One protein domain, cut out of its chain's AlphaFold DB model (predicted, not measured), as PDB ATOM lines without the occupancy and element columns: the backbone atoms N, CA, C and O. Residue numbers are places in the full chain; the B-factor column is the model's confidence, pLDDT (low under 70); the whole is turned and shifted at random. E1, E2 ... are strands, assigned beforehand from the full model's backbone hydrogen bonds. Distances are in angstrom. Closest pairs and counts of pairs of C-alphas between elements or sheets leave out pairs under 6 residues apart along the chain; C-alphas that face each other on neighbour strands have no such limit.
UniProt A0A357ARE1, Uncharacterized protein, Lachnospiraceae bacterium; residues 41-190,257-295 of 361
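Overview. This is residues 41 to 190 and 257 to 295 of the 361 residues of an uncharacterized protein of Lachnospiraceae bacterium (UniProt A0A357ARE1). Four strongly twisted sheets of four strands fan out like the blades of an incomplete propeller, with E14, E2, E6 and E10 innermost and E1, E5, E9 and E13 on the rim. The fan stays open between the blade of E10 to E13 and the blade that E1 shares with E14 to E16; residues 62 to 67 and 285 to 290 stick out. The printed part has 189 residues, no named helix and 16 named strands, E1 to E16 in chain order, class all strand. The sheets, E1 - E16 - E15 - E14, E2 - E3 - E4 - E5, E6 - E7 - E8 - E9 and E10 - E11 - E12 - E13, are antiparallel throughout. The whole is compact, radius of gyration of the C-alphas 16.5 A, spanning 47 by 39 by 34 A.

Along the chain. E1, residues 42 to 49, starts at C-alpha 42 (12.608, -7.752, 5.949), is 19.6 A long and bends by 56 degrees at residue 45. E2 is 73 to 77, E3 80 to 85, E4 90 to 95 and E5 98 to 104. E6 is 113 to 119, E7 122 to 129, 21.5 A, E8 132 to 139, 22.1 A, and E9 144 to 151, 20.0 A. E10 is 157 to 161, E11 164 to 168, E12 173 to 179 and E13 182 to 187. E14 is 259 to 262, E15 265 to 271, 20.1 A, and E16 275 to 281, ending at C-alpha 281 (8.776, -8.150, 3.457).

Arrangement. The sheets form a stack of sheets, face to face in turn. E1 is the antiparallel neighbour of E16, with N 43 and O 280 2.9 A apart, within hydrogen-bond range. E14 E15 E16 is a meander, each strand the antiparallel neighbour of the one before, as are E2 to E5, E6 to E9 and E10 to E13. The sheet with E1 faces that of E2 to E5, best planes 13 degrees apart; E14 and E2 touch, closest C-alphas Thr 260 and Phe 75, 6.1 A. E2 and E3 are a hairpin, N 75 to O 82 2.9 A. E2 touches E6, closest C-alphas Ala 73 and Ser 115, 5.0 A. E7 and E8 are a hairpin, N 123 to O 138 2.8 A. E6 touches E10, closest C-alphas Ser 115 and Met 158, 6.0 A. E10 and E11 are a hairpin, N 159 to O 166 2.9 A. E10 and E14 are apart.

Size, cuts and confidence. The C-alphas farthest apart, Asn 108 and Ser 287, are 49.6 A apart. Residues 191 to 256 are not printed; C-alphas 190 and 257 are 22.9 A apart across the cut. The link E1 to E2 is long, 23 residues. Mean pLDDT of the printed part is 71.9; 83 residues are under 70, among them 178 to 190 and 282 to 295.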
ATOM      1  N   ASN A  41      11.783  -6.071   9.793       62.66
ATOM      2  CA  ASN A  41      10.654  -6.689   9.079       62.66
ATOM      3  C   ASN A  41      10.947  -7.160   7.644       62.66
ATOM      4  O   ASN A  41      10.023  -7.533   6.910       62.66
ATOM      5  N   TYR A  42      12.212  -7.160   7.224       71.75
ATOM      6  CA  TYR A  42      12.608  -7.752   5.949       71.75
ATOM      7  C   TYR A  42      13.680  -8.822   6.124       71.75
ATOM      8  O   TYR A  42      14.596  -8.708   6.933       71.75
ATOM      9  N   GLU A  43      13.576  -9.861   5.307       83.69
ATOM     10  CA  GLU A  43      14.564 -10.927   5.209       83.69
ATOM     11  C   GLU A  43      15.154 -10.895   3.802       83.69
ATOM     12  O   GLU A  43      14.417 -10.981   2.821       83.69
ATOM     13  N   GLU A  44      16.475 -10.755   3.676       88.12
ATOM     14  CA  GLU A  44      17.131 -10.982   2.386       88.12
ATOM     15  C   GLU A  44      17.009 -12.468   2.034       88.12
ATOM     16  O   GLU A  44      17.528 -13.324   2.746       88.12
ATOM     17  N   ILE A  45      16.342 -12.765   0.922       92.69
ATOM     18  CA  ILE A  45      16.133 -14.141   0.453       92.69
ATOM     19  C   ILE A  45      17.036 -14.503  -0.725       92.69
ATOM     20  O   ILE A  45      17.259 -15.683  -1.001       92.69
ATOM     21  N   LEU A  46      17.550 -13.499  -1.441       95.19
ATOM     22  CA  LEU A  46      18.459 -13.710  -2.558       95.19
ATOM     23  C   LEU A  46      19.354 -12.492  -2.770       95.19
ATOM     24  O   LEU A  46      18.880 -11.364  -2.868       95.19
ATOM     25  N   PHE A  47      20.641 -12.755  -2.960       94.44
ATOM     26  CA  PHE A  47      21.572 -11.817  -3.569       94.44
ATOM     27  C   PHE A  47      22.086 -12.413  -4.878       94.44
ATOM     28  O   PHE A  47      22.553 -13.553  -4.899       94.44
ATOM     29  N   VAL A  48      22.019 -11.640  -5.961       94.75
ATOM     30  CA  VAL A  48      22.567 -12.029  -7.263       94.75
ATOM     31  C   VAL A  48      23.618 -11.010  -7.693       94.75
ATOM     32  O   VAL A  48      23.261  -9.862  -7.973       94.75
ATOM     33  N   PRO A  49      24.902 -11.398  -7.774       93.69
ATOM     34  CA  PRO A  49      25.948 -10.481  -8.188       93.69
ATOM     35  C   PRO A  49      25.801 -10.082  -9.657       93.69
ATOM     36  O   PRO A  49      25.305 -10.843 -10.498       93.69
ATOM     37  N   TYR A  50      26.283  -8.882  -9.978       89.62
ATOM     38  CA  TYR A  50      26.481  -8.491 -11.367       89.62
ATOM     39  C   TYR A  50      27.707  -9.175 -11.960       89.62
ATOM     40  O   TYR A  50      28.784  -9.182 -11.365       89.62
ATOM     41  N   GLY A  51      27.573  -9.675 -13.185       89.75
ATOM     42  CA  GLY A  51      28.703 -10.251 -13.894       89.75
ATOM     43  C   GLY A  51      28.324 -10.977 -15.173       89.75
ATOM     44  O   GLY A  51      27.381 -10.604 -15.865       89.75
ATOM     45  N   LYS A  52      29.142 -11.958 -15.552       89.75
ATOM     46  CA  LYS A  52      29.042 -12.678 -16.837       89.75
ATOM     47  C   LYS A  52      28.958 -14.189 -16.667       89.75
ATOM     48  O   LYS A  52      28.891 -14.902 -17.668       89.75
ATOM     49  N   SER A  53      29.055 -14.683 -15.438       93.88
ATOM     50  CA  SER A  53      28.869 -16.099 -15.163       93.88
ATOM     51  C   SER A  53      27.394 -16.482 -15.266       93.88
ATOM     52  O   SER A  53      26.501 -15.642 -15.360       93.88
ATOM     53  N   GLU A  54      27.142 -17.784 -15.291       93.62
ATOM     54  CA  GLU A  54      25.799 -18.325 -15.473       93.62
ATOM     55  C   GLU A  54      24.852 -17.972 -14.316       93.62
ATOM     56  O   GLU A  54      23.675 -17.729 -14.554       93.62
ATOM     57  N   SER A  55      25.375 -17.861 -13.094       95.94
ATOM     58  CA  SER A  55      24.623 -17.509 -11.884       95.94
ATOM     59  C   SER A  55      24.555 -16.005 -11.598       95.94
ATOM     60  O   SER A  55      24.086 -15.608 -10.536       95.94
ATOM     61  N   GLU A  56      25.100 -15.176 -12.484       95.94
ATOM     62  CA  GLU A  56      25.112 -13.718 -12.369       95.94
ATOM     63  C   GLU A  56      24.094 -13.100 -13.334       95.94
ATOM     64  O   GLU A  56      23.672 -13.719 -14.316       95.94
ATOM     65  N   VAL A  57      23.726 -11.848 -13.069       91.00
ATOM     66  CA  VAL A  57      22.894 -11.035 -13.966       91.00
ATOM     67  C   VAL A  57      23.731  -9.938 -14.600       91.00
ATOM     68  O   VAL A  57      24.641  -9.389 -13.974       91.00
ATOM     69  N   PHE A  58      23.457  -9.622 -15.863       89.31
ATOM     70  CA  PHE A  58      24.258  -8.639 -16.574       89.31
ATOM     71  C   PHE A  58      23.715  -7.229 -16.360       89.31
ATOM     72  O   PHE A  58      22.516  -6.967 -16.445       89.31
ATOM     73  N   TYR A  59      24.639  -6.315 -16.091       83.69
ATOM     74  CA  TYR A  59      24.382  -4.892 -15.968       83.69
ATOM     75  C   TYR A  59      25.392  -4.146 -16.834       83.69
ATOM     76  O   TYR A  59      26.602  -4.358 -16.733       83.69
ATOM     77  N   ASP A  60      24.890  -3.283 -17.704       75.69
ATOM     78  CA  ASP A  60      25.672  -2.430 -18.576       75.69
ATOM     79  C   ASP A  60      25.477  -0.975 -18.163       75.69
ATOM     80  O   ASP A  60      24.493  -0.327 -18.512       75.69
ATOM     81  N   SER A  61      26.454  -0.442 -17.432       69.75
ATOM     82  CA  SER A  61      26.474   0.957 -17.007       69.75
ATOM     83  C   SER A  61      26.685   1.954 -18.157       69.75
ATOM     84  O   SER A  61      26.652   3.158 -17.917       69.75
ATOM     85  N   SER A  62      26.987   1.484 -19.373       66.00
ATOM     86  CA  SER A  62      27.251   2.317 -20.555       66.00
ATOM     87  C   SER A  62      26.035   2.496 -21.464       66.00
ATOM     88  O   SER A  62      26.008   3.427 -22.271       66.00
ATOM     89  N   LEU A  63      25.017   1.641 -21.327       59.47
ATOM     90  CA  LEU A  63      23.742   1.790 -22.021       59.47
ATOM     91  C   LEU A  63      22.878   2.817 -21.275       59.47
ATOM     92  O   LEU A  63      22.564   2.639 -20.102       59.47
ATOM     93  N   ASN A  64      22.489   3.878 -21.989       50.81
ATOM     94  CA  ASN A  64      21.780   5.075 -21.519       50.81
ATOM     95  C   ASN A  64      22.605   5.971 -20.582       50.81
ATOM     96  O   ASN A  64      22.876   5.621 -19.438       50.81
ATOM     97  N   ASP A  65      22.917   7.177 -21.072       42.09
ATOM     98  CA  ASP A  65      23.870   8.185 -20.573       42.09
ATOM     99  C   ASP A  65      23.880   8.537 -19.065       42.09
ATOM    100  O   ASP A  65      24.694   9.381 -18.686       42.09
ATOM    101  N   ARG A  66      23.038   7.960 -18.187       42.38
ATOM    102  CA  ARG A  66      23.075   8.185 -16.722       42.38
ATOM    103  C   ARG A  66      22.624   7.034 -15.810       42.38
ATOM    104  O   ARG A  66      22.816   7.172 -14.605       42.38
ATOM    105  N   GLU A  67      22.028   5.947 -16.303       47.12
ATOM    106  CA  GLU A  67      21.293   5.018 -15.414       47.12
ATOM    107  C   GLU A  67      21.673   3.542 -15.551       47.12
ATOM    108  O   GLU A  67      21.243   2.736 -14.728       47.12
ATOM    109  N   GLY A  68      22.523   3.203 -16.525       53.78
ATOM    110  CA  GLY A  68      22.819   1.817 -16.847       53.78
ATOM    111  C   GLY A  68      21.569   1.040 -17.262       53.78
ATOM    112  O   GLY A  68      20.438   1.526 -17.242       53.78
ATOM    113  N   TYR A  69      21.776  -0.193 -17.685       67.44
ATOM    114  CA  TYR A  69      20.709  -1.090 -18.087       67.44
ATOM    115  C   TYR A  69      21.011  -2.474 -17.524       67.44
ATOM    116  O   TYR A  69      22.166  -2.884 -17.511       67.44
ATOM    117  N   GLY A  70      20.020  -3.204 -17.024       74.00
ATOM    118  CA  GLY A  70      20.271  -4.490 -16.374       74.00
ATOM    119  C   GLY A  70      18.999  -5.267 -16.073       74.00
ATOM    120  O   GLY A  70      18.007  -5.083 -16.788       74.00
ATOM    121  N   PRO A  71      19.007  -6.140 -15.048       76.94
ATOM    122  CA  PRO A  71      17.814  -6.873 -14.669       76.94
ATOM    123  C   PRO A  71      16.731  -5.895 -14.228       76.94
ATOM    124  O   PRO A  71      16.944  -5.037 -13.375       76.94
ATOM    125  N   ASN A  72      15.576  -6.003 -14.864       72.75
ATOM    126  CA  ASN A  72      14.519  -4.997 -14.816       72.75
ATOM    127  C   ASN A  72      13.182  -5.561 -14.331       72.75
ATOM    128  O   ASN A  72      12.227  -4.806 -14.174       72.75
ATOM    129  N   ALA A  73      13.125  -6.869 -14.085       77.38
ATOM    130  CA  ALA A  73      11.961  -7.542 -13.548       77.38
ATOM    131  C   ALA A  73      12.376  -8.800 -12.787       77.38
ATOM    132  O   ALA A  73      13.377  -9.445 -13.113       77.38
ATOM    133  N   PHE A  74      11.565  -9.169 -11.806       81.25
ATOM    134  CA  PHE A  74      11.618 -10.473 -11.168       81.25
ATOM    135  C   PHE A  74      10.204 -10.922 -10.811       81.25
ATOM    136  O   PHE A  74       9.291 -10.102 -10.704       81.25
ATOM    137  N   PHE A  75      10.029 -12.219 -10.610       84.00
ATOM    138  CA  PHE A  75       8.817 -12.771 -10.024       84.00
ATOM    139  C   PHE A  75       9.164 -13.948  -9.114       84.00
ATOM    140  O   PHE A  75      10.270 -14.492  -9.178       84.00
ATOM    141  N   VAL A  76       8.223 -14.304  -8.247       82.25
ATOM    142  CA  VAL A  76       8.345 -15.417  -7.305       82.25
ATOM    143  C   VAL A  76       7.188 -16.370  -7.561       82.25
ATOM    144  O   VAL A  76       6.063 -15.914  -7.755       82.25
ATOM    145  N   ASP A  77       7.491 -17.662  -7.602       83.38
ATOM    146  CA  ASP A  77       6.532 -18.761  -7.696       83.38
ATOM    147  C   ASP A  77       6.946 -19.824  -6.672       83.38
ATOM    148  O   ASP A  77       8.014 -20.442  -6.791       83.38
ATOM    149  N   ASP A  78       6.151 -19.960  -5.610       85.25
ATOM    150  CA  ASP A  78       6.474 -20.708  -4.396       85.25
ATOM    151  C   ASP A  78       7.804 -20.253  -3.743       85.25
ATOM    152  O   ASP A  78       7.894 -19.217  -3.084       85.25
ATOM    153  N   GLU A  79       8.861 -21.053  -3.901       88.12
ATOM    154  CA  GLU A  79      10.215 -20.808  -3.377       88.12
ATOM    155  C   GLU A  79      11.220 -20.498  -4.496       88.12
ATOM    156  O   GLU A  79      12.432 -20.405  -4.257       88.12
ATOM    157  N   THR A  80      10.732 -20.396  -5.731       91.81
ATOM    158  CA  THR A  80      11.550 -20.157  -6.910       91.81
ATOM    159  C   THR A  80      11.447 -18.690  -7.300       91.81
ATOM    160  O   THR A  80      10.366 -18.149  -7.516       91.81
ATOM    161  N   ILE A  81      12.596 -18.034  -7.389       91.69
ATOM    162  CA  ILE A  81      12.729 -16.642  -7.784       91.69
ATOM    163  C   ILE A  81      13.292 -16.610  -9.194       91.69
ATOM    164  O   ILE A  81      14.371 -17.134  -9.466       91.69
ATOM    165  N   TYR A  82      12.579 -15.939 -10.080       90.69
ATOM    166  CA  TYR A  82      12.972 -15.777 -11.463       90.69
ATOM    167  C   TYR A  82      13.358 -14.329 -11.709       90.69
ATOM    168  O   TYR A  82      12.567 -13.420 -11.468       90.69
ATOM    169  N   VAL A  83      14.568 -14.104 -12.209       90.50
ATOM    170  CA  VAL A  83      15.089 -12.768 -12.506       90.50
ATOM    171  C   VAL A  83      15.265 -12.617 -14.010       90.50
ATOM    172  O   VAL A  83      15.965 -13.405 -14.643       90.50
ATOM    173  N   MET A  84      14.664 -11.581 -14.590       86.81
ATOM    174  CA  MET A  84      14.827 -11.260 -16.005       86.81
ATOM    175  C   MET A  84      16.186 -10.593 -16.242       86.81
ATOM    176  O   MET A  84      16.383  -9.433 -15.887       86.81
ATOM    177  N   ASP A  85      17.113 -11.299 -16.891       88.12
ATOM    178  CA  ASP A  85      18.383 -10.754 -17.374       88.12
ATOM    179  C   ASP A  85      18.198 -10.242 -18.807       88.12
ATOM    180  O   ASP A  85      18.529 -10.892 -19.808       88.12
ATOM    181  N   SER A  86      17.605  -9.052 -18.881       80.44
ATOM    182  CA  SER A  86      17.156  -8.432 -20.125       80.44
ATOM    183  C   SER A  86      18.265  -8.242 -21.164       80.44
ATOM    184  O   SER A  86      18.013  -8.333 -22.364       80.44
ATOM    185  N   LEU A  87      19.510  -8.033 -20.733       82.06
ATOM    186  CA  LEU A  87      20.631  -7.839 -21.656       82.06
ATOM    187  C   LEU A  87      21.123  -9.129 -22.298       82.06
ATOM    188  O   LEU A  87      21.548  -9.114 -23.453       82.06
ATOM    189  N   ASN A  88      21.042 -10.244 -21.575       86.44
ATOM    190  CA  ASN A  88      21.379 -11.553 -22.123       86.44
ATOM    191  C   ASN A  88      20.168 -12.286 -22.714       86.44
ATOM    192  O   ASN A  88      20.333 -13.396 -23.221       86.44
ATOM    193  N   ASN A  89      18.978 -11.670 -22.699       85.81
ATOM    194  CA  ASN A  89      17.739 -12.245 -23.224       85.81
ATOM    195  C   ASN A  89      17.435 -13.619 -22.595       85.81
ATOM    196  O   ASN A  89      17.185 -14.604 -23.294       85.81
ATOM    197  N   GLN A  90      17.518 -13.691 -21.268       90.00
ATOM    198  CA  GLN A  90      17.306 -14.919 -20.506       90.00
ATOM    199  C   GLN A  90      16.606 -14.629 -19.179       90.00
ATOM    200  O   GLN A  90      16.718 -13.531 -18.636       90.00
ATOM    201  N   ILE A  91      15.924 -15.631 -18.636       90.81
ATOM    202  CA  ILE A  91      15.382 -15.600 -17.276       90.81
ATOM    203  C   ILE A  91      16.225 -16.533 -16.419       90.81
ATOM    204  O   ILE A  91      16.415 -17.697 -16.763       90.81
ATOM    205  N   LYS A  92      16.762 -16.007 -15.325       93.75
ATOM    206  CA  LYS A  92      17.567 -16.744 -14.356       93.75
ATOM    207  C   LYS A  92      16.669 -17.319 -13.276       93.75
ATOM    208  O   LYS A  92      15.931 -16.564 -12.652       93.75
ATOM    209  N   GLU A  93      16.759 -18.620 -13.049       94.50
ATOM    210  CA  GLU A  93      16.023 -19.318 -12.002       94.50
ATOM    211  C   GLU A  93      16.900 -19.488 -10.759       94.50
ATOM    212  O   GLU A  93      18.023 -19.994 -10.835       94.50
ATOM    213  N   TYR A  94      16.371 -19.090  -9.605       96.12
ATOM    214  CA  TYR A  94      16.990 -19.273  -8.301       96.12
ATOM    215  C   TYR A  94      16.019 -19.978  -7.367       96.12
ATOM    216  O   TYR A  94      14.852 -19.617  -7.289       96.12
ATOM    217  N   LYS A  95      16.507 -20.944  -6.599       95.25
ATOM    218  CA  LYS A  95      15.725 -21.642  -5.581       95.25
ATOM    219  C   LYS A  95      16.526 -21.714  -4.299       95.25
ATOM    220  O   LYS A  95      17.692 -22.107  -4.323       95.25
ATOM    221  N   ASN A  96      15.909 -21.331  -3.182       92.56
ATOM    222  CA  ASN A  96      16.568 -21.304  -1.871       92.56
ATOM    223  C   ASN A  96      17.913 -20.548  -1.906       92.56
ATOM    224  O   ASN A  96      18.950 -21.066  -1.484       92.56
ATOM    225  N   GLY A  97      17.910 -19.355  -2.507       92.25
ATOM    226  CA  GLY A  97      19.093 -18.496  -2.620       92.25
ATOM    227  C   GLY A  97      20.171 -18.978  -3.602       92.25
ATOM    228  O   GLY A  97      21.219 -18.348  -3.706       92.25
ATOM    229  N   THR A  98      19.958 -20.092  -4.313       96.00
ATOM    230  CA  THR A  98      20.963 -20.706  -5.197       96.00
ATOM    231  C   THR A  98      20.487 -20.715  -6.642       96.00
ATOM    232  O   THR A  98      19.325 -21.001  -6.909       96.00
ATOM    233  N   PHE A  99      21.393 -20.435  -7.580       97.25
ATOM    234  CA  PHE A  99      21.123 -20.550  -9.013       97.25
ATOM    235  C   PHE A  99      20.781 -21.996  -9.408       97.25
ATOM    236  O   PHE A  99      21.461 -22.933  -8.983       97.25
ATOM    237  N   VAL A 100      19.745 -22.158 -10.230       96.69
ATOM    238  CA  VAL A 100      19.253 -23.455 -10.713       96.69
ATOM    239  C   VAL A 100      19.511 -23.609 -12.210       96.69
ATOM    240  O   VAL A 100      20.201 -24.548 -12.601       96.69
ATOM    241  N   ASP A 101      18.963 -22.707 -13.029       95.81
ATOM    242  CA  ASP A 101      19.020 -22.789 -14.492       95.81
ATOM    243  C   ASP A 101      18.799 -21.414 -15.159       95.81
ATOM    244  O   ASP A 101      18.451 -20.421 -14.514       95.81
ATOM    245  N   SER A 102      19.021 -21.339 -16.473       93.75
ATOM    246  CA  SER A 102      18.724 -20.178 -17.315       93.75
ATOM    247  C   SER A 102      17.781 -20.538 -18.459       93.75
ATOM    248  O   SER A 102      18.126 -21.288 -19.371       93.75
ATOM    249  N   ILE A 103      16.622 -19.887 -18.494       91.31
ATOM    250  CA  ILE A 103      15.666 -19.996 -19.591       91.31
ATOM    251  C   ILE A 103      16.064 -18.995 -20.675       91.31
ATOM    252  O   ILE A 103      15.835 -17.790 -20.555       91.31
ATOM    253  N   CYS A 104      16.693 -19.487 -21.738       90.75
ATOM    254  CA  CYS A 104      17.113 -18.660 -22.866       90.75
ATOM    255  C   CYS A 104      15.909 -18.296 -23.736       90.75
ATOM    256  O   CYS A 104      15.324 -19.163 -24.383       90.75
ATOM    257  N   LEU A 105      15.575 -17.010 -23.816       86.62
ATOM    258  CA  LEU A 105      14.481 -16.555 -24.665       86.62
ATOM    259  C   LEU A 105      14.930 -16.554 -26.135       86.62
ATOM    260  O   LEU A 105      16.085 -16.261 -26.466       86.62
ATOM    261  N   GLU A 106      14.020 -16.886 -27.049       82.62
ATOM    262  CA  GLU A 106      14.315 -16.939 -28.485       82.62
ATOM    263  C   GLU A 106      14.911 -15.607 -29.007       82.62
ATOM    264  O   GLU A 106      14.391 -14.519 -28.739       82.62
ATOM    265  N   LYS A 107      16.035 -15.685 -29.744       65.06
ATOM    266  CA  LYS A 107      16.779 -14.514 -30.255       65.06
ATOM    267  C   LYS A 107      15.932 -13.715 -31.260       65.06
ATOM    268  O   LYS A 107      15.299 -14.312 -32.127       65.06
ATOM    269  N   ASN A 108      16.033 -12.379 -31.197       60.41
ATOM    270  CA  ASN A 108      15.326 -11.342 -31.986       60.41
ATOM    271  C   ASN A 108      14.102 -10.678 -31.331       60.41
ATOM    272  O   ASN A 108      13.375  -9.965 -32.017       60.41
ATOM    273  N   ASN A 109      13.893 -10.833 -30.025       58.03
ATOM    274  CA  ASN A 109      13.029  -9.918 -29.280       58.03
ATOM    275  C   ASN A 109      13.944  -8.841 -28.670       58.03
ATOM    276  O   ASN A 109      14.804  -9.198 -27.870       58.03
ATOM    277  N   PRO A 110      13.881  -7.560 -29.082       50.56
ATOM    278  CA  PRO A 110      14.714  -6.510 -28.495       50.56
ATOM    279  C   PRO A 110      14.241  -6.287 -27.066       50.56
ATOM    280  O   PRO A 110      13.213  -5.666 -26.860       50.56
ATOM    281  N   VAL A 111      14.899  -6.892 -26.087       49.78
ATOM    282  CA  VAL A 111      14.364  -6.986 -24.730       49.78
ATOM    283  C   VAL A 111      14.555  -5.670 -23.982       49.78
ATOM    284  O   VAL A 111      15.496  -5.482 -23.220       49.78
ATOM    285  N   SER A 112      13.607  -4.765 -24.190       55.59
ATOM    286  CA  SER A 112      13.104  -3.843 -23.173       55.59
ATOM    287  C   SER A 112      11.900  -4.486 -22.500       55.59
ATOM    288  O   SER A 112      10.781  -3.985 -22.576       55.59
ATOM    289  N   LEU A 113      12.117  -5.669 -21.910       59.34
ATOM    290  CA  LEU A 113      11.060  -6.401 -21.216       59.34
ATOM    291  C   LEU A 113      10.842  -5.781 -19.842       59.34
ATOM    292  O   LEU A 113      11.561  -6.105 -18.913       59.34
ATOM    293  N   PHE A 114       9.881  -4.874 -19.704       60.00
ATOM    294  CA  PHE A 114       9.686  -4.090 -18.473       60.00
ATOM    295  C   PHE A 114       9.165  -4.903 -17.284       60.00
ATOM    296  O   PHE A 114       9.170  -4.426 -16.152       60.00
ATOM    297  N   SER A 115       8.651  -6.099 -17.550       60.88
ATOM    298  CA  SER A 115       8.071  -6.998 -16.562       60.88
ATOM    299  C   SER A 115       7.945  -8.391 -17.176       60.88
ATOM    300  O   SER A 115       7.813  -8.537 -18.403       60.88
ATOM    301  N   SER A 116       8.003  -9.412 -16.327       61.47
ATOM    302  CA  SER A 116       7.784 -10.800 -16.712       61.47
ATOM    303  C   SER A 116       7.206 -11.612 -15.565       61.47
ATOM    304  O   SER A 116       7.493 -11.317 -14.409       61.47
ATOM    305  N   PHE A 117       6.454 -12.656 -15.891       70.81
ATOM    306  CA  PHE A 117       5.850 -13.547 -14.906       70.81
ATOM    307  C   PHE A 117       5.558 -14.931 -15.474       70.81
ATOM    308  O   PHE A 117       5.411 -15.071 -16.690       70.81
ATOM    309  N   VAL A 118       5.406 -15.928 -14.597       69.31
ATOM    310  CA  VAL A 118       4.931 -17.272 -14.958       69.31
ATOM    311  C   VAL A 118       3.504 -17.487 -14.472       69.31
ATOM    312  O   VAL A 118       3.199 -17.270 -13.308       69.31
ATOM    313  N   VAL A 119       2.623 -17.907 -15.381       71.88
ATOM    314  CA  VAL A 119       1.246 -18.324 -15.080       71.88
ATOM    315  C   VAL A 119       0.905 -19.512 -15.970       71.88
ATOM    316  O   VAL A 119       1.114 -19.444 -17.181       71.88
ATOM    317  N   ASN A 120       0.340 -20.580 -15.398       77.31
ATOM    318  CA  ASN A 120      -0.079 -21.780 -16.137       77.31
ATOM    319  C   ASN A 120       1.039 -22.361 -17.032       77.31
ATOM    320  O   ASN A 120       0.815 -22.591 -18.222       77.31
ATOM    321  N   ASP A 121       2.238 -22.555 -16.471       83.25
ATOM    322  CA  ASP A 121       3.429 -23.077 -17.167       83.25
ATOM    323  C   ASP A 121       3.880 -22.241 -18.380       83.25
ATOM    324  O   ASP A 121       4.459 -22.755 -19.343       83.25
ATOM    325  N   LYS A 122       3.598 -20.934 -18.366       85.94
ATOM    326  CA  LYS A 122       3.989 -20.007 -19.431       85.94
ATOM    327  C   LYS A 122       4.585 -18.741 -18.869       85.94
ATOM    328  O   LYS A 122       4.058 -18.176 -17.920       85.94
ATOM    329  N   ILE A 123       5.627 -18.263 -19.532       84.19
ATOM    330  CA  ILE A 123       6.250 -16.976 -19.263       84.19
ATOM    331  C   ILE A 123       5.553 -15.927 -20.117       84.19
ATOM    332  O   ILE A 123       5.458 -16.061 -21.336       84.19
ATOM    333  N   TYR A 124       5.132 -14.841 -19.497       82.69
ATOM    334  CA  TYR A 124       4.671 -13.660 -20.203       82.69
ATOM    335  C   TYR A 124       5.672 -12.552 -19.991       82.69
ATOM    336  O   TYR A 124       6.162 -12.359 -18.882       82.69
ATOM    337  N   ALA A 125       5.970 -11.818 -21.050       80.56
ATOM    338  CA  ALA A 125       6.856 -10.676 -20.966       80.56
ATOM    339  C   ALA A 125       6.350  -9.565 -21.878       80.56
ATOM    340  O   ALA A 125       5.874  -9.830 -22.982       80.56
ATOM    341  N   CYS A 126       6.445  -8.317 -21.431       78.12
ATOM    342  CA  CYS A 126       5.997  -7.177 -22.224       78.12
ATOM    343  C   CYS A 126       7.175  -6.365 -22.728       78.12
ATOM    344  O   CYS A 126       7.969  -5.881 -21.930       78.12
ATOM    345  N   ASN A 127       7.237  -6.160 -24.041       77.00
ATOM    346  CA  ASN A 127       8.228  -5.305 -24.677       77.00
ATOM    347  C   ASN A 127       7.590  -4.026 -25.211       77.00
ATOM    348  O   ASN A 127       6.484  -4.072 -25.755       77.00
ATOM    349  N   SER A 128       8.348  -2.936 -25.168       70.19
ATOM    350  CA  SER A 128       8.113  -1.761 -26.002       70.19
ATOM    351  C   SER A 128       9.268  -1.625 -26.987       70.19
ATOM    352  O   SER A 128      10.346  -1.180 -26.608       70.19
ATOM    353  N   ASP A 129       9.063  -2.014 -28.246       68.56
ATOM    354  CA  ASP A 129      10.078  -1.850 -29.288       68.56
ATOM    355  C   ASP A 129       9.528  -1.045 -30.465       68.56
ATOM    356  O   ASP A 129       8.436  -1.307 -30.971       68.56
ATOM    357  N   ASN A 130      10.297  -0.052 -30.919       63.78
ATOM    358  CA  ASN A 130       9.988   0.751 -32.105       63.78
ATOM    359  C   ASN A 130       8.554   1.330 -32.128       63.78
ATOM    360  O   ASN A 130       7.919   1.417 -33.183       63.78
ATOM    361  N   GLY A 131       8.023   1.715 -30.961       64.00
ATOM    362  CA  GLY A 131       6.662   2.252 -30.825       64.00
ATOM    363  C   GLY A 131       5.551   1.205 -30.964       64.00
ATOM    364  O   GLY A 131       4.395   1.568 -31.176       64.00
ATOM    365  N   LYS A 132       5.882  -0.086 -30.869       72.69
ATOM    366  CA  LYS A 132       4.927  -1.184 -30.732       72.69
ATOM    367  C   LYS A 132       5.110  -1.846 -29.379       72.69
ATOM    368  O   LYS A 132       6.212  -2.246 -29.016       72.69
ATOM    369  N   ASN A 133       4.001  -2.004 -28.672       78.00
ATOM    370  CA  ASN A 133       3.981  -2.732 -27.416       78.00
ATOM    371  C   ASN A 133       3.336  -4.084 -27.642       78.00
ATOM    372  O   ASN A 133       2.213  -4.157 -28.156       78.00
ATOM    373  N   SER A 134       4.068  -5.125 -27.268       84.12
ATOM    374  CA  SER A 134       3.679  -6.515 -27.454       84.12
ATOM    375  C   SER A 134       3.844  -7.279 -26.145       84.12
ATOM    376  O   SER A 134       4.881  -7.188 -25.489       84.12
ATOM    377  N   ILE A 135       2.823  -8.058 -25.795       83.75
ATOM    378  CA  ILE A 135       2.928  -9.134 -24.812       83.75
ATOM    379  C   ILE A 135       3.386 -10.373 -25.565       83.75
ATOM    380  O   ILE A 135       2.715 -10.836 -26.492       83.75
ATOM    381  N   TYR A 136       4.523 -10.902 -25.157       86.06
ATOM    382  CA  TYR A 136       5.065 -12.163 -25.617       86.06
ATOM    383  C   TYR A 136       4.675 -13.248 -24.634       86.06
ATOM    384  O   TYR A 136       4.750 -13.050 -23.423       86.06
ATOM    385  N   THR A 137       4.294 -14.399 -25.166       87.12
ATOM    386  CA  THR A 137       4.111 -15.620 -24.390       87.12
ATOM    387  C   THR A 137       5.190 -16.600 -24.809       87.12
ATOM    388  O   THR A 137       5.333 -16.876 -26.002       87.12
ATOM    389  N   PHE A 138       5.932 -17.121 -23.842       87.19
ATOM    390  CA  PHE A 138       6.950 -18.142 -24.021       87.19
ATOM    391  C   PHE A 138       6.591 -19.386 -23.207       87.19
ATOM    392  O   PHE A 138       5.973 -19.290 -22.147       87.19
ATOM    393  N   SER A 139       6.998 -20.552 -23.689       89.75
ATOM    394  CA  SER A 139       7.048 -21.768 -22.876       89.75
ATOM    395  C   SER A 139       8.205 -21.695 -21.872       89.75
ATOM    396  O   SER A 139       9.116 -20.881 -22.028       89.75
ATOM    397  N   LEU A 140       8.198 -22.561 -20.853       86.38
ATOM    398  CA  LEU A 140       9.259 -22.621 -19.831       86.38
ATOM    399  C   LEU A 140      10.652 -22.971 -20.388       86.38
ATOM    400  O   LEU A 140      11.649 -22.738 -19.719       86.38
ATOM    401  N   ASP A 141      10.747 -23.489 -21.615       89.69
ATOM    402  CA  ASP A 141      12.019 -23.686 -22.328       89.69
ATOM    403  C   ASP A 141      12.478 -22.437 -23.117       89.69
ATOM    404  O   ASP A 141      13.480 -22.485 -23.830       89.69
ATOM    405  N   GLY A 142      11.748 -21.321 -23.009       87.06
ATOM    406  CA  GLY A 142      12.086 -20.024 -23.599       87.06
ATOM    407  C   GLY A 142      11.675 -19.841 -25.063       87.06
ATOM    408  O   GLY A 142      11.974 -18.805 -25.671       87.06
ATOM    409  N   LYS A 143      10.960 -20.803 -25.655       90.31
ATOM    410  CA  LYS A 143      10.447 -20.683 -27.027       90.31
ATOM    411  C   LYS A 143       9.238 -19.747 -27.088       90.31
ATOM    412  O   LYS A 143       8.312 -19.871 -26.292       90.31
ATOM    413  N   LYS A 144       9.195 -18.841 -28.077       90.12
ATOM    414  CA  LYS A 144       8.031 -17.962 -28.272       90.12
ATOM    415  C   LYS A 144       6.830 -18.766 -28.781       90.12
ATOM    416  O   LYS A 144       6.895 -19.410 -29.827       90.12
ATOM    417  N   GLU A 145       5.712 -18.674 -28.074       89.19
ATOM    418  CA  GLU A 145       4.443 -19.313 -28.436       89.19
ATOM    419  C   GLU A 145       3.438 -18.333 -29.048       89.19
ATOM    420  O   GLU A 145       2.721 -18.691 -29.983       89.19
ATOM    421  N   ALA A 146       3.376 -17.102 -28.533       88.06
ATOM    422  CA  ALA A 146       2.442 -16.084 -29.003       88.06
ATOM    423  C   ALA A 146       3.001 -14.665 -28.848       88.06
ATOM    424  O   ALA A 146       3.919 -14.410 -28.070       88.06
ATOM    425  N   GLU A 147       2.417 -13.736 -29.601       87.06
ATOM    426  CA  GLU A 147       2.680 -12.304 -29.511       87.06
ATOM    427  C   GLU A 147       1.362 -11.550 -29.712       87.06
ATOM    428  O   GLU A 147       0.664 -11.768 -30.704       87.06
ATOM    429  N   THR A 148       1.015 -10.680 -28.766       83.69
ATOM    430  CA  THR A 148      -0.197  -9.854 -28.810       83.69
ATOM    431  C   THR A 148       0.194  -8.392 -28.708       83.69
ATOM    432  O   THR A 148       0.668  -7.959 -27.663       83.69
ATOM    433  N   SER A 149      -0.005  -7.620 -29.777       82.62
ATOM    434  CA  SER A 149       0.249  -6.174 -29.778       82.62
ATOM    435  C   SER A 149      -0.989  -5.390 -29.344       82.62
ATOM    436  O   SER A 149      -2.098  -5.739 -29.751       82.62
ATOM    437  N   PHE A 150      -0.821  -4.327 -28.550       70.62
ATOM    438  CA  PHE A 150      -1.971  -3.685 -27.891       70.62
ATOM    439  C   PHE A 150      -1.923  -2.157 -27.725       70.62
ATOM    440  O   PHE A 150      -2.941  -1.571 -27.375       70.62
ATOM    441  N   THR A 151      -0.809  -1.478 -28.014       67.00
ATOM    442  CA  THR A 151      -0.732  -0.002 -27.937       67.00
ATOM    443  C   THR A 151       0.493   0.532 -28.685       67.00
ATOM    444  O   THR A 151       1.463  -0.199 -28.912       67.00
ATOM    445  N   SER A 152       0.448   1.807 -29.087       63.59
ATOM    446  CA  SER A 152       1.592   2.555 -29.628       63.59
ATOM    447  C   SER A 152       2.361   3.358 -28.573       63.59
ATOM    448  O   SER A 152       3.385   3.959 -28.890       63.59
ATOM    449  N   LEU A 153       1.851   3.439 -27.340       62.66
ATOM    450  CA  LEU A 153       2.454   4.202 -26.245       62.66
ATOM    451  C   LEU A 153       3.332   3.304 -25.378       62.66
ATOM    452  O   LEU A 153       2.916   2.183 -25.107       62.66
ATOM    453  N   PRO A 154       4.519   3.752 -24.939       64.31
ATOM    454  CA  PRO A 154       5.409   2.922 -24.136       64.31
ATOM    455  C   PRO A 154       4.727   2.380 -22.878       64.31
ATOM    456  O   PRO A 154       4.110   3.133 -22.128       64.31
ATOM    457  N   VAL A 155       4.860   1.078 -22.645       64.38
ATOM    458  CA  VAL A 155       4.362   0.432 -21.425       64.38
ATOM    459  C   VAL A 155       5.195   0.884 -20.231       64.38
ATOM    460  O   VAL A 155       6.421   0.833 -20.269       64.38
ATOM    461  N   MET A 156       4.512   1.333 -19.183       61.47
ATOM    462  CA  MET A 156       5.105   1.799 -17.932       61.47
ATOM    463  C   MET A 156       5.139   0.693 -16.882       61.47
ATOM    464  O   MET A 156       6.130   0.557 -16.170       61.47
ATOM    465  N   SER A 157       4.079  -0.109 -16.792       64.25
ATOM    466  CA  SER A 157       4.020  -1.231 -15.861       64.25
ATOM    467  C   SER A 157       3.127  -2.351 -16.382       64.25
ATOM    468  O   SER A 157       2.284  -2.165 -17.263       64.25
ATOM    469  N   MET A 158       3.355  -3.549 -15.854       66.81
ATOM    470  CA  MET A 158       2.573  -4.736 -16.159       66.81
ATOM    471  C   MET A 158       2.468  -5.591 -14.902       66.81
ATOM    472  O   MET A 158       3.473  -5.823 -14.228       66.81
ATOM    473  N   ASN A 159       1.261  -6.059 -14.609       64.88
ATOM    474  CA  ASN A 159       0.937  -6.810 -13.408       64.88
ATOM    475  C   ASN A 159      -0.007  -7.979 -13.739       64.88
ATOM    476  O   ASN A 159      -0.783  -7.888 -14.685       64.88
ATOM    477  N   ILE A 160       0.030  -9.069 -12.973       62.91
ATOM    478  CA  ILE A 160      -0.991 -10.120 -13.038       62.91
ATOM    479  C   ILE A 160      -1.888 -10.005 -11.825       62.91
ATOM    480  O   ILE A 160      -1.429  -9.916 -10.686       62.91
ATOM    481  N   GLN A 161      -3.178 -10.180 -12.053       62.00
ATOM    482  CA  GLN A 161      -4.096 -10.508 -10.986       62.00
ATOM    483  C   GLN A 161      -4.945 -11.702 -11.408       62.00
ATOM    484  O   GLN A 161      -5.761 -11.606 -12.324       62.00
ATOM    485  N   LYS A 162      -4.778 -12.823 -10.696       66.56
ATOM    486  CA  LYS A 162      -5.516 -14.073 -10.941       66.56
ATOM    487  C   LYS A 162      -5.280 -14.557 -12.378       66.56
ATOM    488  O   LYS A 162      -4.139 -14.759 -12.773       66.56
ATOM    489  N   ASP A 163      -6.344 -14.689 -13.163       69.94
ATOM    490  CA  ASP A 163      -6.296 -15.126 -14.559       69.94
ATOM    491  C   ASP A 163      -6.213 -13.953 -15.554       69.94
ATOM    492  O   ASP A 163      -6.467 -14.136 -16.747       69.94
ATOM    493  N   SER A 164      -5.893 -12.744 -15.087       70.75
ATOM    494  CA  SER A 164      -5.835 -11.537 -15.914       70.75
ATOM    495  C   SER A 164      -4.473 -10.858 -15.826       70.75
ATOM    496  O   SER A 164      -3.877 -10.717 -14.762       70.75
ATOM    497  N   LEU A 165      -4.010 -10.382 -16.972       72.25
ATOM    498  CA  LEU A 165      -2.836  -9.549 -17.134       72.25
ATOM    499  C   LEU A 165      -3.268  -8.089 -17.307       72.25
ATOM    500  O   LEU A 165      -4.050  -7.774 -18.195       72.25
ATOM    501  N   PHE A 166      -2.725  -7.195 -16.495       70.31
ATOM    502  CA  PHE A 166      -2.960  -5.759 -16.541       70.31
ATOM    503  C   PHE A 166      -1.724  -5.059 -17.086       70.31
ATOM    504  O   PHE A 166      -0.613  -5.302 -16.619       70.31
ATOM    505  N   VAL A 167      -1.903  -4.185 -18.072       68.50
ATOM    506  CA  VAL A 167      -0.813  -3.384 -18.633       68.50
ATOM    507  C   VAL A 167      -1.168  -1.912 -18.596       68.50
ATOM    508  O   VAL A 167      -2.241  -1.530 -19.049       68.50
ATOM    509  N   TYR A 168      -0.247  -1.083 -18.121       66.38
ATOM    510  CA  TYR A 168      -0.408   0.360 -18.047       66.38
ATOM    511  C   TYR A 168       0.607   1.065 -18.948       66.38
ATOM    512  O   TYR A 168       1.806   0.808 -18.859       66.38
ATOM    513  N   ASP A 169       0.145   1.973 -19.811       62.78
ATOM    514  CA  ASP A 169       0.998   2.742 -20.740       62.78
ATOM    515  C   ASP A 169       1.121   4.236 -20.391       62.78
ATOM    516  O   ASP A 169       1.512   5.064 -21.219       62.78
ATOM    517  N   GLY A 170       0.749   4.616 -19.167       59.09
ATOM    518  CA  GLY A 170       0.707   6.017 -18.742       59.09
ATOM    519  C   GLY A 170      -0.589   6.747 -19.110       59.09
ATOM    520  O   GLY A 170      -0.867   7.807 -18.547       59.09
ATOM    521  N   GLN A 171      -1.390   6.216 -20.041       57.91
ATOM    522  CA  GLN A 171      -2.650   6.820 -20.497       57.91
ATOM    523  C   GLN A 171      -3.845   5.877 -20.436       57.91
ATOM    524  O   GLN A 171      -4.978   6.338 -20.514       57.91
ATOM    525  N   ALA A 172      -3.625   4.576 -20.354       58.84
ATOM    526  CA  ALA A 172      -4.668   3.580 -20.238       58.84
ATOM    527  C   ALA A 172      -4.151   2.365 -19.482       58.84
ATOM    528  O   ALA A 172      -2.965   2.035 -19.529       58.84
ATOM    529  N   GLU A 173      -5.078   1.712 -18.789       63.41
ATOM    530  CA  GLU A 173      -4.892   0.370 -18.264       63.41
ATOM    531  C   GLU A 173      -5.645  -0.606 -19.172       63.41
ATOM    532  O   GLU A 173      -6.812  -0.402 -19.524       63.41
ATOM    533  N   TYR A 174      -4.958  -1.666 -19.564       67.19
ATOM    534  CA  TYR A 174      -5.453  -2.709 -20.437       67.19
ATOM    535  C   TYR A 174      -5.534  -4.005 -19.652       67.19
ATOM    536  O   TYR A 174      -4.539  -4.435 -19.078       67.19
ATOM    537  N   GLU A 175      -6.697  -4.644 -19.664       74.69
ATOM    538  CA  GLU A 175      -6.890  -5.959 -19.067       74.69
ATOM    539  C   GLU A 175      -6.885  -7.019 -20.176       74.69
ATOM    540  O   GLU A 175      -7.599  -6.910 -21.179       74.69
ATOM    541  N   PHE A 176      -6.069  -8.051 -20.000       70.06
ATOM    542  CA  PHE A 176      -5.971  -9.207 -20.873       70.06
ATOM    543  C   PHE A 176      -6.345 -10.448 -20.084       70.06
ATOM    544  O   PHE A 176      -5.605 -10.872 -19.204       70.06
ATOM    545  N   GLU A 177      -7.461 -11.078 -20.429       72.44
ATOM    546  CA  GLU A 177      -7.780 -12.377 -19.841       72.44
ATOM    547  C   GLU A 177      -6.821 -13.428 -20.405       72.44
ATOM    548  O   GLU A 177      -6.665 -13.550 -21.625       72.44
ATOM    549  N   LEU A 178      -6.195 -14.212 -19.532       65.31
ATOM    550  CA  LEU A 178      -5.279 -15.294 -19.885       65.31
ATOM    551  C   LEU A 178      -6.071 -16.561 -20.241       65.31
ATOM    552  O   LEU A 178      -5.930 -17.625 -19.639       65.31
ATOM    553  N   ILE A 179      -6.932 -16.474 -21.256       56.75
ATOM    554  CA  ILE A 179      -7.759 -17.607 -21.680       56.75
ATOM    555  C   ILE A 179      -6.886 -18.599 -22.451       56.75
ATOM    556  O   ILE A 179      -6.458 -18.331 -23.573       56.75
ATOM    557  N   LYS A 180      -6.661 -19.788 -21.874       60.50
ATOM    558  CA  LYS A 180      -5.883 -20.881 -22.499       60.50
ATOM    559  C   LYS A 180      -4.477 -20.449 -22.938       60.50
ATOM    560  O   LYS A 180      -3.962 -20.909 -23.956       60.50
ATOM    561  N   GLY A 181      -3.867 -19.543 -22.181       53.00
ATOM    562  CA  GLY A 181      -2.524 -19.064 -22.469       53.00
ATOM    563  C   GLY A 181      -2.428 -18.063 -23.623       53.00
ATOM    564  O   GLY A 181      -1.327 -17.857 -24.122       53.00
ATOM    565  N   VAL A 182      -3.543 -17.465 -24.055       55.06
ATOM    566  CA  VAL A 182      -3.563 -16.370 -25.036       55.06
ATOM    567  C   VAL A 182      -4.162 -15.127 -24.370       55.06
ATOM    568  O   VAL A 182      -5.288 -15.216 -23.881       55.06
ATOM    569  N   PRO A 183      -3.459 -13.979 -24.354       56.75
ATOM    570  CA  PRO A 183      -4.009 -12.733 -23.829       56.75
ATOM    571  C   PRO A 183      -5.181 -12.264 -24.707       56.75
ATOM    572  O   PRO A 183      -4.995 -11.969 -25.890       56.75
ATOM    573  N   VAL A 184      -6.394 -12.181 -24.155       55.12
ATOM    574  CA  VAL A 184      -7.568 -11.632 -24.856       55.12
ATOM    575  C   VAL A 184      -7.868 -10.238 -24.326       55.12
ATOM    576  O   VAL A 184      -8.255 -10.070 -23.174       55.12
ATOM    577  N   PHE A 185      -7.705  -9.239 -25.190       52.81
ATOM    578  CA  PHE A 185      -7.896  -7.828 -24.864       52.81
ATOM    579  C   PHE A 185      -9.345  -7.497 -24.479       52.81
ATOM    580  O   PHE A 185     -10.269  -7.695 -25.276       52.81
ATOM    581  N   LYS A 186      -9.529  -6.891 -23.304       53.91
ATOM    582  CA  LYS A 186     -10.747  -6.178 -22.913       53.91
ATOM    583  C   LYS A 186     -10.367  -4.746 -22.535       53.91
ATOM    584  O   LYS A 186      -9.807  -4.496 -21.476       53.91
ATOM    585  N   SER A 187     -10.659  -3.786 -23.416       45.84
ATOM    586  CA  SER A 187     -10.441  -2.364 -23.113       45.84
ATOM    587  C   SER A 187     -11.242  -1.952 -21.876       45.84
ATOM    588  O   SER A 187     -12.469  -2.070 -21.865       45.84
ATOM    589  N   LYS A 188     -10.544  -1.403 -20.876       49.22
ATOM    590  CA  LYS A 188     -11.102  -0.463 -19.898       49.22
ATOM    591  C   LYS A 188     -10.746   0.969 -20.310       49.22
ATOM    592  O   LYS A 188      -9.901   1.181 -21.176       49.22
ATOM    593  N   ASN A 189     -11.518   1.919 -19.785       40.94
ATOM    594  CA  ASN A 189     -11.698   3.279 -20.302       40.94
ATOM    595  C   ASN A 189     -10.392   4.009 -20.698       40.94
ATOM    596  O   ASN A 189      -9.446   4.024 -19.914       40.94
ATOM    597  N   PRO A 190     -10.351   4.695 -21.858       40.56
ATOM    598  CA  PRO A 190      -9.237   5.576 -22.208       40.56
ATOM    599  C   PRO A 190      -9.211   6.793 -21.271       40.56
ATOM    600  O   PRO A 190     -10.220   7.497 -21.162       40.56
ATOM    601  N   SER A 257       8.097  -2.355 -10.959       46.34
ATOM    602  CA  SER A 257       8.989  -3.347 -11.602       46.34
ATOM    603  C   SER A 257       9.840  -4.147 -10.607       46.34
ATOM    604  O   SER A 257      10.500  -5.119 -10.969       46.34
ATOM    605  N   TYR A 258       9.855  -3.709  -9.349       59.22
ATOM    606  CA  TYR A 258      10.741  -4.197  -8.297       59.22
ATOM    607  C   TYR A 258       9.960  -4.751  -7.109       59.22
ATOM    608  O   TYR A 258      10.554  -5.039  -6.078       59.22
ATOM    609  N   PHE A 259       8.654  -4.966  -7.254       60.69
ATOM    610  CA  PHE A 259       7.815  -5.536  -6.212       60.69
ATOM    611  C   PHE A 259       6.928  -6.646  -6.779       60.69
ATOM    612  O   PHE A 259       6.286  -6.453  -7.808       60.69
ATOM    613  N   THR A 260       6.831  -7.781  -6.087       63.41
ATOM    614  CA  THR A 260       5.881  -8.850  -6.431       63.41
ATOM    615  C   THR A 260       5.257  -9.468  -5.180       63.41
ATOM    616  O   THR A 260       5.768  -9.294  -4.073       63.41
ATOM    617  N   THR A 261       4.138 -10.169  -5.349       61.44
ATOM    618  CA  THR A 261       3.442 -10.896  -4.280       61.44
ATOM    619  C   THR A 261       3.237 -12.344  -4.681       61.44
ATOM    620  O   THR A 261       2.728 -12.588  -5.773       61.44
ATOM    621  N   ASP A 262       3.542 -13.269  -3.780       67.81
ATOM    622  CA  ASP A 262       3.207 -14.686  -3.926       67.81
ATOM    623  C   ASP A 262       2.772 -15.254  -2.571       67.81
ATOM    624  O   ASP A 262       3.404 -14.965  -1.556       67.81
ATOM    625  N   ASN A 263       1.686 -16.035  -2.549       67.62
ATOM    626  CA  ASN A 263       1.164 -16.693  -1.344       67.62
ATOM    627  C   ASN A 263       1.091 -15.774  -0.100       67.62
ATOM    628  O   ASN A 263       1.605 -16.111   0.965       67.62
ATOM    629  N   GLU A 264       0.490 -14.584  -0.249       67.88
ATOM    630  CA  GLU A 264       0.374 -13.536   0.792       67.88
ATOM    631  C   GLU A 264       1.708 -12.922   1.268       67.88
ATOM    632  O   GLU A 264       1.713 -11.974   2.056       67.88
ATOM    633  N   LYS A 265       2.848 -13.388   0.748       68.75
ATOM    634  CA  LYS A 265       4.161 -12.790   0.982       68.75
ATOM    635  C   LYS A 265       4.450 -11.712  -0.044       68.75
ATOM    636  O   LYS A 265       4.036 -11.772  -1.202       68.75
ATOM    637  N   ASN A 266       5.206 -10.723   0.400       69.44
ATOM    638  CA  ASN A 266       5.593  -9.578  -0.400       69.44
ATOM    639  C   ASN A 266       7.093  -9.627  -0.639       69.44
ATOM    640  O   ASN A 266       7.852  -9.949   0.274       69.44
ATOM    641  N   TYR A 267       7.517  -9.297  -1.851       72.62
ATOM    642  CA  TYR A 267       8.915  -9.341  -2.240       72.62
ATOM    643  C   TYR A 267       9.337  -8.035  -2.893       72.62
ATOM    644  O   TYR A 267       8.576  -7.448  -3.662       72.62
ATOM    645  N   LEU A 268      10.567  -7.608  -2.618       73.25
ATOM    646  CA  LEU A 268      11.156  -6.382  -3.145       73.25
ATOM    647  C   LEU A 268      12.551  -6.655  -3.699       73.25
ATOM    648  O   LEU A 268      13.419  -7.119  -2.967       73.25
ATOM    649  N   MET A 269      12.779  -6.315  -4.962       73.69
ATOM    650  CA  MET A 269      14.091  -6.335  -5.601       73.69
ATOM    651  C   MET A 269      14.735  -4.946  -5.520       73.69
ATOM    652  O   MET A 269      14.168  -3.958  -5.967       73.69
ATOM    653  N   ILE A 270      15.941  -4.847  -4.979       70.44
ATOM    654  CA  ILE A 270      16.709  -3.608  -4.886       70.44
ATOM    655  C   ILE A 270      17.997  -3.787  -5.691       70.44
ATOM    656  O   ILE A 270      18.830  -4.614  -5.315       70.44
ATOM    657  N   PRO A 271      18.189  -3.042  -6.793       67.00
ATOM    658  CA  PRO A 271      19.486  -2.978  -7.448       67.00
ATOM    659  C   PRO A 271      20.467  -2.175  -6.584       67.00
ATOM    660  O   PRO A 271      20.156  -1.071  -6.130       67.00
ATOM    661  N   GLU A 272      21.655  -2.730  -6.370       72.38
ATOM    662  CA  GLU A 272      22.773  -2.118  -5.651       72.38
ATOM    663  C   GLU A 272      23.983  -1.954  -6.578       72.38
ATOM    664  O   GLU A 272      23.896  -2.177  -7.780       72.38
ATOM    665  N   SER A 273      25.129  -1.502  -6.067       70.94
ATOM    666  CA  SER A 273      26.318  -1.296  -6.907       70.94
ATOM    667  C   SER A 273      26.996  -2.594  -7.364       70.94
ATOM    668  O   SER A 273      27.763  -2.569  -8.325       70.94
ATOM    669  N   ASP A 274      26.772  -3.699  -6.657       71.88
ATOM    670  CA  ASP A 274      27.457  -4.987  -6.827       71.88
ATOM    671  C   ASP A 274      26.530  -6.128  -7.283       71.88
ATOM    672  O   ASP A 274      27.011  -7.208  -7.634       71.88
ATOM    673  N   GLY A 275      25.221  -5.895  -7.329       78.56
ATOM    674  CA  GLY A 275      24.237  -6.887  -7.735       78.56
ATOM    675  C   GLY A 275      22.809  -6.431  -7.482       78.56
ATOM    676  O   GLY A 275      22.535  -5.252  -7.270       78.56
ATOM    677  N   ILE A 276      21.891  -7.389  -7.476       83.38
ATOM    678  CA  ILE A 276      20.517  -7.198  -7.014       83.38
ATOM    679  C   ILE A 276      20.303  -7.958  -5.706       83.38
ATOM    680  O   ILE A 276      20.784  -9.080  -5.538       83.38
ATOM    681  N   ARG A 277      19.549  -7.356  -4.792       82.38
ATOM    682  CA  ARG A 277      19.058  -7.999  -3.570       82.38
ATOM    683  C   ARG A 277      17.562  -8.168  -3.660       82.38
ATOM    684  O   ARG A 277      16.877  -7.254  -4.101       82.38
ATOM    685  N   ILE A 278      17.051  -9.313  -3.246       83.94
ATOM    686  CA  ILE A 278      15.623  -9.569  -3.150       83.94
ATOM    687  C   ILE A 278      15.310  -9.868  -1.698       83.94
ATOM    688  O   ILE A 278      15.933 -10.728  -1.074       83.94
ATOM    689  N   TYR A 279      14.337  -9.135  -1.183       81.44
ATOM    690  CA  TYR A 279      13.884  -9.207   0.190       81.44
ATOM    691  C   TYR A 279      12.468  -9.760   0.231       81.44
ATOM    692  O   TYR A 279      11.643  -9.370  -0.593       81.44
ATOM    693  N   SER A 280      12.176 -10.621   1.199       83.25
ATOM    694  CA  SER A 280      10.809 -10.854   1.654       83.25
ATOM    695  C   SER A 280      10.455  -9.789   2.686       83.25
ATOM    696  O   SER A 280      11.261  -9.486   3.564       83.25
ATOM    697  N   ILE A 281       9.272  -9.196   2.565       70.44
ATOM    698  CA  ILE A 281       8.776  -8.150   3.457       70.44
ATOM    699  C   ILE A 281       7.586  -8.711   4.225       70.44
ATOM    700  O   ILE A 281       6.549  -9.034   3.634       70.44
ATOM    701  N   ASN A 282       7.728  -8.777   5.546       61.41
ATOM    702  CA  ASN A 282       6.621  -9.036   6.449       61.41
ATOM    703  C   ASN A 282       6.019  -7.700   6.853       61.41
ATOM    704  O   ASN A 282       6.570  -6.949   7.653       61.41
ATOM    705  N   PHE A 283       4.871  -7.392   6.278       54.28
ATOM    706  CA  PHE A 283       4.085  -6.275   6.748       54.28
ATOM    707  C   PHE A 283       3.363  -6.709   8.030       54.28
ATOM    708  O   PHE A 283       2.299  -7.318   7.951       54.28
ATOM    709  N   ASP A 284       3.936  -6.421   9.206       45.91
ATOM    710  CA  ASP A 284       3.212  -6.532  10.484       45.91
ATOM    711  C   ASP A 284       2.253  -5.342  10.610       45.91
ATOM    712  O   ASP A 284       2.457  -4.374  11.342       45.91
ATOM    713  N   LEU A 285       1.238  -5.353   9.754       42.38
ATOM    714  CA  LEU A 285       0.164  -4.385   9.798       42.38
ATOM    715  C   LEU A 285      -0.869  -4.991  10.744       42.38
ATOM    716  O   LEU A 285      -1.402  -6.059  10.452       42.38
ATOM    717  N   GLY A 286      -1.096  -4.365  11.901       37.94
ATOM    718  CA  GLY A 286      -1.999  -4.879  12.938       37.94
ATOM    719  C   GLY A 286      -3.369  -5.337  12.408       37.94
ATOM    720  O   GLY A 286      -3.758  -5.006  11.294       37.94
ATOM    721  N   SER A 287      -4.131  -6.069  13.230       36.16
ATOM    722  CA  SER A 287      -5.344  -6.844  12.870       36.16
ATOM    723  C   SER A 287      -6.452  -6.142  12.063       36.16
ATOM    724  O   SER A 287      -7.367  -6.819  11.602       36.16
ATOM    725  N   ASP A 288      -6.377  -4.825  11.889       31.20
ATOM    726  CA  ASP A 288      -7.331  -4.007  11.137       31.20
ATOM    727  C   ASP A 288      -6.822  -3.613   9.736       31.20
ATOM    728  O   ASP A 288      -7.527  -2.943   8.981       31.20
ATOM    729  N   PHE A 289      -5.618  -4.044   9.351       30.78
ATOM    730  CA  PHE A 289      -5.063  -3.818   8.022       30.78
ATOM    731  C   PHE A 289      -5.165  -5.089   7.174       30.78
ATOM    732  O   PHE A 289      -4.332  -5.990   7.229       30.78
ATOM    733  N   SER A 290      -6.186  -5.154   6.323       29.50
ATOM    734  CA  SER A 290      -6.182  -6.093   5.206       29.50
ATOM    735  C   SER A 290      -5.354  -5.495   4.066       29.50
ATOM    736  O   SER A 290      -5.775  -4.505   3.461       29.50
ATOM    737  N   ILE A 291      -4.214  -6.103   3.719       29.41
ATOM    738  CA  ILE A 291      -3.632  -5.891   2.388       29.41
ATOM    739  C   ILE A 291      -4.593  -6.556   1.405       29.41
ATOM    740  O   ILE A 291      -4.561  -7.763   1.182       29.41
ATOM    741  N   CYS A 292      -5.512  -5.768   0.857       25.08
ATOM    742  CA  CYS A 292      -6.350  -6.205  -0.246       25.08
ATOM    743  C   CYS A 292      -5.438  -6.640  -1.399       25.08
ATOM    744  O   CYS A 292      -4.701  -5.809  -1.931       25.08
ATOM    745  N   GLU A 293      -5.507  -7.921  -1.780       29.08
ATOM    746  CA  GLU A 293      -4.903  -8.488  -2.993       29.08
ATOM    747  C   GLU A 293      -4.941  -7.473  -4.143       29.08
ATOM    748  O   GLU A 293      -6.009  -7.222  -4.706       29.08
ATOM    749  N   ASN A 294      -3.786  -6.893  -4.479       30.28
ATOM    750  CA  ASN A 294      -3.532  -6.091  -5.678       30.28
ATOM    751  C   ASN A 294      -4.733  -5.257  -6.169       30.28
ATOM    752  O   ASN A 294      -5.173  -5.346  -7.316       30.28
ATOM    753  N   ARG A 295      -5.314  -4.457  -5.278       26.36
ATOM    754  CA  ARG A 295      -6.213  -3.376  -5.671       26.36
ATOM    755  C   ARG A 295      -5.469  -2.084  -5.434       26.36
ATOM    756  O   ARG A 295      -4.970  -1.866  -4.333       26.36
TER     757      ARG A 295